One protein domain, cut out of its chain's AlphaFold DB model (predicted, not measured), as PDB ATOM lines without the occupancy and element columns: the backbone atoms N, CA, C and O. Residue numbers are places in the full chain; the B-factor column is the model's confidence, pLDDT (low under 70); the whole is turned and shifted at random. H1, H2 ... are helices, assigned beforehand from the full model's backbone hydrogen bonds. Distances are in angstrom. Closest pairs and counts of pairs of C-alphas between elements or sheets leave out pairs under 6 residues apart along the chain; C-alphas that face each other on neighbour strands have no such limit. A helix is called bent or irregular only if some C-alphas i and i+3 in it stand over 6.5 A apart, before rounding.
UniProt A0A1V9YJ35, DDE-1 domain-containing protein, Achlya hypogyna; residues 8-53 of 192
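What this domain is: This is residues 8 to 53 of the 192 residues of the protein "DDE-1 domain-containing protein" of Achlya hypogyna (UniProt A0A1V9YJ35). Two longer helices, H1 and H3, cross near their middles as an X, one stacked over the other, and the shorter helix H2 stands at one end of the pair, where it bridges from the last residues of H1 to the first of H3. Residues 23 to 28, at the turn from H1 into H2, stick out. The printed part has 46 residues with three named helices, in the order H1, H2, H3, and no named strand; the class is all helix. The whole is compact, with a radius of gyration of the C-alphas of 10.6 A, and spans 28 by 18 by 17 A, only just elongated.

How they stand to each other: H1, residues 8 to 24, is the longest helix, with 17 residues. After a tight link of one residue, Ala 25, comes H2, residues 26 to 35. H1 and H2 are close but not clearly touching, with 2 pairs of C-alphas within 8 A; the closest C-alphas, those of Lys 22 and Tyr 29, are 6.1 A apart. Their lines stand at a steep tilt of 67 degrees, only just short of about perpendicular, and they run opposite ways. After a second tight link, residues 36 and 37, comes H3, residues 38 to 51. H2 and H3 meet only through their link, and are near each other, with 8 pairs of C-alphas within 10 A. H1 and H3 touch, with 13 pairs of C-alphas within 8 A. Their closest C-alphas, those of Val 14 and Cys 45, are 5.5 A apart, and the two centres are 9.6 A apart. H1 and H3 run opposite ways at a steep tilt of 67 degrees. In H1, H2 and H3 every O i to N i+4 pair is within hydrogen-bond range.

Where its parts are: H1 begins at Ile 8, whose C-alpha is at (-25.911, -25.870, 529.987), and ends at Glu 24, with its C-alpha at (-49.640, -28.206, 523.930); it is 24.6 A long from first to last C-alpha. H2 runs from Pro 26 to Ser 35 and is 14.2 A long. H3 runs from Tyr 38 to Arg 51 and is 20.1 A long; C-alpha 51 is at (-36.291, -35.091, 540.028). No helix is bent.

The domain as a whole: The two C-alphas farthest apart are those of Ala 34 and Asp 53, at 29.7 A. The first and last printed C-alphas, those of Ile 8 and Asp 53, are 14.6 A apart. Residues 23 to 28, of which 26 to 28 belong to H2, stand free. The printed part has no cut, and neither link is long. The mean pLDDT of the printed part is 87.0, and no printed residue is under 70.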
ATOM      1  N   ILE A   8     -25.483 -26.163 531.365       72.25
ATOM      2  CA  ILE A   8     -25.911 -25.870 529.987       72.25
ATOM      3  C   ILE A   8     -26.967 -26.885 529.528       72.25
ATOM      4  O   ILE A   8     -27.995 -26.503 528.968       72.25
ATOM      5  N   PHE A   9     -26.757 -28.173 529.802       74.56
ATOM      6  CA  PHE A   9     -27.690 -29.218 529.378       74.56
ATOM      7  C   PHE A   9     -29.013 -29.217 530.127       74.56
ATOM      8  O   PHE A   9     -30.061 -29.464 529.528       74.56
ATOM      9  N   LEU A  10     -28.975 -28.911 531.421       78.00
ATOM     10  CA  LEU A  10     -30.184 -28.726 532.208       78.00
ATOM     11  C   LEU A  10     -31.010 -27.552 531.667       78.00
ATOM     12  O   LEU A  10     -32.222 -27.669 531.514       78.00
ATOM     13  N   LEU A  11     -30.358 -26.444 531.299       80.12
ATOM     14  CA  LEU A  11     -31.035 -25.295 530.695       80.12
ATOM     15  C   LEU A  11     -31.671 -25.637 529.339       80.12
ATOM     16  O   LEU A  11     -32.778 -25.177 529.063       80.12
ATOM     17  N   LEU A  12     -31.022 -26.476 528.526       79.88
ATOM     18  CA  LEU A  12     -31.578 -26.933 527.250       79.88
ATOM     19  C   LEU A  12     -32.823 -27.813 527.444       79.88
ATOM     20  O   LEU A  12     -33.841 -27.579 526.793       79.88
ATOM     21  N   ALA A  13     -32.768 -28.781 528.365       82.00
ATOM     22  CA  ALA A  13     -33.912 -29.632 528.698       82.00
ATOM     23  C   ALA A  13     -35.098 -28.795 529.210       82.00
ATOM     24  O   ALA A  13     -36.226 -28.952 528.746       82.00
ATOM     25  N   VAL A  14     -34.827 -27.833 530.095       87.38
ATOM     26  CA  VAL A  14     -35.834 -26.898 530.610       87.38
ATOM     27  C   VAL A  14     -36.444 -26.045 529.494       87.38
ATOM     28  O   VAL A  14     -37.659 -25.862 529.478       87.38
ATOM     29  N   SER A  15     -35.642 -25.564 528.538       86.19
ATOM     30  CA  SER A  15     -36.151 -24.805 527.387       86.19
ATOM     31  C   SER A  15     -37.115 -25.636 526.544       86.19
ATOM     32  O   SER A  15     -38.212 -25.174 526.243       86.19
ATOM     33  N   GLN A  16     -36.750 -26.879 526.219       86.06
ATOM     34  CA  GLN A  16     -37.604 -27.768 525.424       86.06
ATOM     35  C   GLN A  16     -38.923 -28.094 526.128       86.06
ATOM     36  O   GLN A  16     -39.974 -28.103 525.493       86.06
ATOM     37  N   MET A  17     -38.891 -28.316 527.444       89.31
ATOM     38  CA  MET A  17     -40.104 -28.528 528.235       89.31
ATOM     39  C   MET A  17     -41.028 -27.308 528.206       89.31
ATOM     40  O   MET A  17     -42.243 -27.452 528.102       89.31
ATOM     41  N   ILE A  18     -40.464 -26.102 528.287       91.00
ATOM     42  CA  ILE A  18     -41.239 -24.862 528.212       91.00
ATOM     43  C   ILE A  18     -41.824 -24.676 526.809       91.00
ATOM     44  O   ILE A  18     -42.987 -24.300 526.687       91.00
ATOM     45  N   ASP A  19     -41.062 -24.963 525.755       90.94
ATOM     46  CA  ASP A  19     -41.558 -24.882 524.379       90.94
ATOM     47  C   ASP A  19     -42.668 -25.905 524.113       90.94
ATOM     48  O   ASP A  19     -43.678 -25.563 523.503       90.94
ATOM     49  N   PHE A  20     -42.553 -27.113 524.668       91.12
ATOM     50  CA  PHE A  20     -43.626 -28.104 524.651       91.12
ATOM     51  C   PHE A  20     -44.902 -27.585 525.332       91.12
ATOM     52  O   PHE A  20     -45.985 -27.675 524.764       91.12
ATOM     53  N   ILE A  21     -44.784 -26.967 526.512       92.75
ATOM     54  CA  ILE A  21     -45.926 -26.373 527.229       92.75
ATOM     55  C   ILE A  21     -46.587 -25.257 526.409       92.75
ATOM     56  O   ILE A  21     -47.813 -25.160 526.394       92.75
ATOM     57  N   LYS A  22     -45.806 -24.425 525.707       90.88
ATOM     58  CA  LYS A  22     -46.353 -23.375 524.829       90.88
ATOM     59  C   LYS A  22     -47.179 -23.956 523.684       90.88
ATOM     60  O   LYS A  22     -48.169 -23.343 523.296       90.88
ATOM     61  N   VAL A  23     -46.757 -25.095 523.135       91.00
ATOM     62  CA  VAL A  23     -47.420 -25.747 521.999       91.00
ATOM     63  C   VAL A  23     -48.670 -26.500 522.448       91.00
ATOM     64  O   VAL A  23     -49.728 -26.329 521.851       91.00
ATOM     65  N   GLU A  24     -48.567 -27.294 523.512       93.56
ATOM     66  CA  GLU A  24     -49.640 -28.206 523.930       93.56
ATOM     67  C   GLU A  24     -50.650 -27.564 524.892       93.56
ATOM     68  O   GLU A  24     -51.785 -28.022 524.995       93.56
ATOM     69  N   ALA A  25     -50.263 -26.500 525.604       92.50
ATOM     70  CA  ALA A  25     -51.115 -25.822 526.583       92.50
ATOM     71  C   ALA A  25     -51.012 -24.281 526.497       92.50
ATOM     72  O   ALA A  25     -50.695 -23.618 527.494       92.50
ATOM     73  N   PRO A  26     -51.303 -23.672 525.329       91.75
ATOM     74  CA  PRO A  26     -51.088 -22.243 525.086       91.75
ATOM     75  C   PRO A  26     -51.947 -21.333 525.979       91.75
ATOM     76  O   PRO A  26     -51.464 -20.311 526.474       91.75
ATOM     77  N   GLU A  27     -53.204 -21.704 526.232       92.94
ATOM     78  CA  GLU A  27     -54.125 -20.943 527.092       92.94
ATOM     79  C   GLU A  27     -53.649 -20.942 528.548       92.94
ATOM     80  O   GLU A  27     -53.557 -19.890 529.184       92.94
ATOM     81  N   TRP A  28     -53.256 -22.117 529.052       93.50
ATOM     82  CA  TRP A  28     -52.686 -22.259 530.388       93.50
ATOM     83  C   TRP A  28     -51.391 -21.463 530.530       93.50
ATOM     84  O   TRP A  28     -51.232 -20.730 531.504       93.50
ATOM     85  N   TYR A  29     -50.488 -21.553 529.548       91.38
ATOM     86  CA  TYR A  29     -49.231 -20.803 529.550       91.38
ATOM     87  C   TYR A  29     -49.484 -19.292 529.591       91.38
ATOM     88  O   TYR A  29     -48.870 -18.581 530.388       91.38
ATOM     89  N   THR A  30     -50.432 -18.809 528.786       91.81
ATOM     90  CA  THR A  30     -50.791 -17.387 528.725       91.81
ATOM     91  C   THR A  30     -51.346 -16.897 530.063       91.81
ATOM     92  O   THR A  30     -50.888 -15.879 530.579       91.81
ATOM     93  N   LEU A  31     -52.266 -17.645 530.681       92.25
ATOM     94  CA  LEU A  31     -52.812 -17.319 532.005       92.25
ATOM     95  C   LEU A  31     -51.749 -17.402 533.113       92.25
ATOM     96  O   LEU A  31     -51.708 -16.565 534.021       92.25
ATOM     97  N   TYR A  32     -50.865 -18.396 533.039       90.19
ATOM     98  CA  TYR A  32     -49.786 -18.585 533.999       90.19
ATOM     99  C   TYR A  32     -48.793 -17.422 533.947       90.19
ATOM    100  O   TYR A  32     -48.479 -16.857 534.988       90.19
ATOM    101  N   ILE A  33     -48.340 -17.011 532.759       89.69
ATOM    102  CA  ILE A  33     -47.392 -15.897 532.594       89.69
ATOM    103  C   ILE A  33     -48.054 -14.527 532.820       89.69
ATOM    104  O   ILE A  33     -47.395 -13.581 533.247       89.69
ATOM    105  N   ALA A  34     -49.364 -14.399 532.595       86.56
ATOM    106  CA  ALA A  34     -50.094 -13.183 532.953       86.56
ATOM    107  C   ALA A  34     -50.198 -12.990 534.479       86.56
ATOM    108  O   ALA A  34     -50.222 -11.861 534.965       86.56
ATOM    109  N   SER A  35     -50.246 -14.086 535.246       81.75
ATOM    110  CA  SER A  35     -50.393 -14.063 536.710       81.75
ATOM    111  C   SER A  35     -49.079 -14.248 537.484       81.75
ATOM    112  O   SER A  35     -48.967 -13.832 538.641       81.75
ATOM    113  N   LYS A  36     -48.073 -14.881 536.875       82.06
ATOM    114  CA  LYS A  36     -46.752 -15.188 537.439       82.06
ATOM    115  C   LYS A  36     -45.658 -14.790 536.452       82.06
ATOM    116  O   LYS A  36     -45.872 -14.722 535.256       82.06
ATOM    117  N   ARG A  37     -44.438 -14.575 536.949       80.75
ATOM    118  CA  ARG A  37     -43.274 -14.338 536.078       80.75
ATOM    119  C   ARG A  37     -42.786 -15.654 535.448       80.75
ATOM    120  O   ARG A  37     -43.151 -16.740 535.901       80.75
ATOM    121  N   TYR A  38     -41.928 -15.550 534.438       84.94
ATOM    122  CA  TYR A  38     -41.350 -16.687 533.715       84.94
ATOM    123  C   TYR A  38     -40.421 -17.556 534.590       84.94
ATOM    124  O   TYR A  38     -40.417 -18.782 534.499       84.94
ATOM    125  N   GLU A  39     -39.671 -16.944 535.506       86.69
ATOM    126  CA  GLU A  39     -38.659 -17.607 536.335       86.69
ATOM    127  C   GLU A  39     -39.233 -18.691 537.280       86.69
ATOM    128  O   GLU A  39     -38.592 -19.725 537.483       86.69
ATOM    129  N   PRO A  40     -40.426 -18.522 537.890       90.12
ATOM    130  CA  PRO A  40     -41.159 -19.612 538.535       90.12
ATOM    131  C   PRO A  40     -41.396 -20.847 537.657       90.12
ATOM    132  O   PRO A  40     -41.170 -21.958 538.138       90.12
ATOM    133  N   LEU A  41     -41.806 -20.670 536.394       89.19
ATOM    134  CA  LEU A  41     -42.056 -21.779 535.467       89.19
ATOM    135  C   LEU A  41     -40.755 -22.522 535.161       89.19
ATOM    136  O   LEU A  41     -40.686 -23.742 535.294       89.19
ATOM    137  N   GLN A  42     -39.696 -21.767 534.871       89.62
ATOM    138  CA  GLN A  42     -38.363 -22.314 534.642       89.62
ATOM    139  C   GLN A  42     -37.876 -23.155 535.830       89.62
ATOM    140  O   GLN A  42     -37.378 -24.259 535.636       89.62
ATOM    141  N   ARG A  43     -38.092 -22.695 537.071       90.19
ATOM    142  CA  ARG A  43     -37.740 -23.458 538.283       90.19
ATOM    143  C   ARG A  43     -38.584 -24.715 538.484       90.19
ATOM    144  O   ARG A  43     -38.091 -25.688 539.051       90.19
ATOM    145  N   VAL A  44     -39.851 -24.715 538.071       89.44
ATOM    146  CA  VAL A  44     -40.693 -25.922 538.110       89.44
ATOM    147  C   VAL A  44     -40.176 -26.955 537.113       89.44
ATOM    148  O   VAL A  44     -39.947 -28.094 537.513       89.44
ATOM    149  N   CYS A  45     -39.914 -26.550 535.870       90.88
ATOM    150  CA  CYS A  45     -39.329 -27.418 534.850       90.88
ATOM    151  C   CYS A  45     -37.939 -27.919 535.259       90.88
ATOM    152  O   CYS A  45     -37.646 -29.095 535.089       90.88
ATOM    153  N   GLN A  46     -37.115 -27.068 535.875       88.31
ATOM    154  CA  GLN A  46     -35.796 -27.455 536.371       88.31
ATOM    155  C   GLN A  46     -35.889 -28.513 537.473       88.31
ATOM    156  O   GLN A  46     -35.251 -29.553 537.370       88.31
ATOM    157  N   ARG A  47     -36.734 -28.303 538.489       88.38
ATOM    158  CA  ARG A  47     -36.935 -29.299 539.555       88.38
ATOM    159  C   ARG A  47     -37.541 -30.593 539.040       88.38
ATOM    160  O   ARG A  47     -37.256 -31.651 539.585       88.38
ATOM    161  N   PHE A  48     -38.406 -30.516 538.033       88.06
ATOM    162  CA  PHE A  48     -38.924 -31.702 537.364       88.06
ATOM    163  C   PHE A  48     -37.790 -32.450 536.658       88.06
ATOM    164  O   PHE A  48     -37.646 -33.652 536.851       88.06
ATOM    165  N   ALA A  49     -36.957 -31.738 535.901       85.38
ATOM    166  CA  ALA A  49     -35.825 -32.322 535.199       85.38
ATOM    167  C   ALA A  49     -34.825 -32.975 536.166       85.38
ATOM    168  O   ALA A  49     -34.437 -34.118 535.961       85.38
ATOM    169  N   GLU A  50     -34.496 -32.303 537.269       83.56
ATOM    170  CA  GLU A  50     -33.636 -32.833 538.332       83.56
ATOM    171  C   GLU A  50     -34.270 -34.032 539.057       83.56
ATOM    172  O   GLU A  50     -33.583 -34.997 539.363       83.56
ATOM    173  N   ARG A  51     -35.584 -34.007 539.319       85.94
ATOM    174  CA  ARG A  51     -36.291 -35.091 540.028       85.94
ATOM    175  C   ARG A  51     -36.355 -36.390 539.231       85.94
ATOM    176  O   ARG A  51     -36.392 -37.458 539.833       85.94
ATOM    177  N   TYR A  52     -36.450 -36.286 537.913       81.50
ATOM    178  CA  TYR A  52     -36.615 -37.428 537.016       81.50
ATOM    179  C   TYR A  52     -35.365 -37.690 536.166       81.50
ATOM    180  O   TYR A  52     -35.446 -38.392 535.162       81.50
ATOM    181  N   ASP A  53     -34.221 -37.117 536.556       74.31
ATOM    182  CA  ASP A  53     -32.926 -37.273 535.884       74.31
ATOM    183  C   ASP A  53     -32.933 -36.925 534.382       74.31
ATOM    184  O   ASP A  53     -32.114 -37.418 533.599       74.31
TER     185      ASP A  53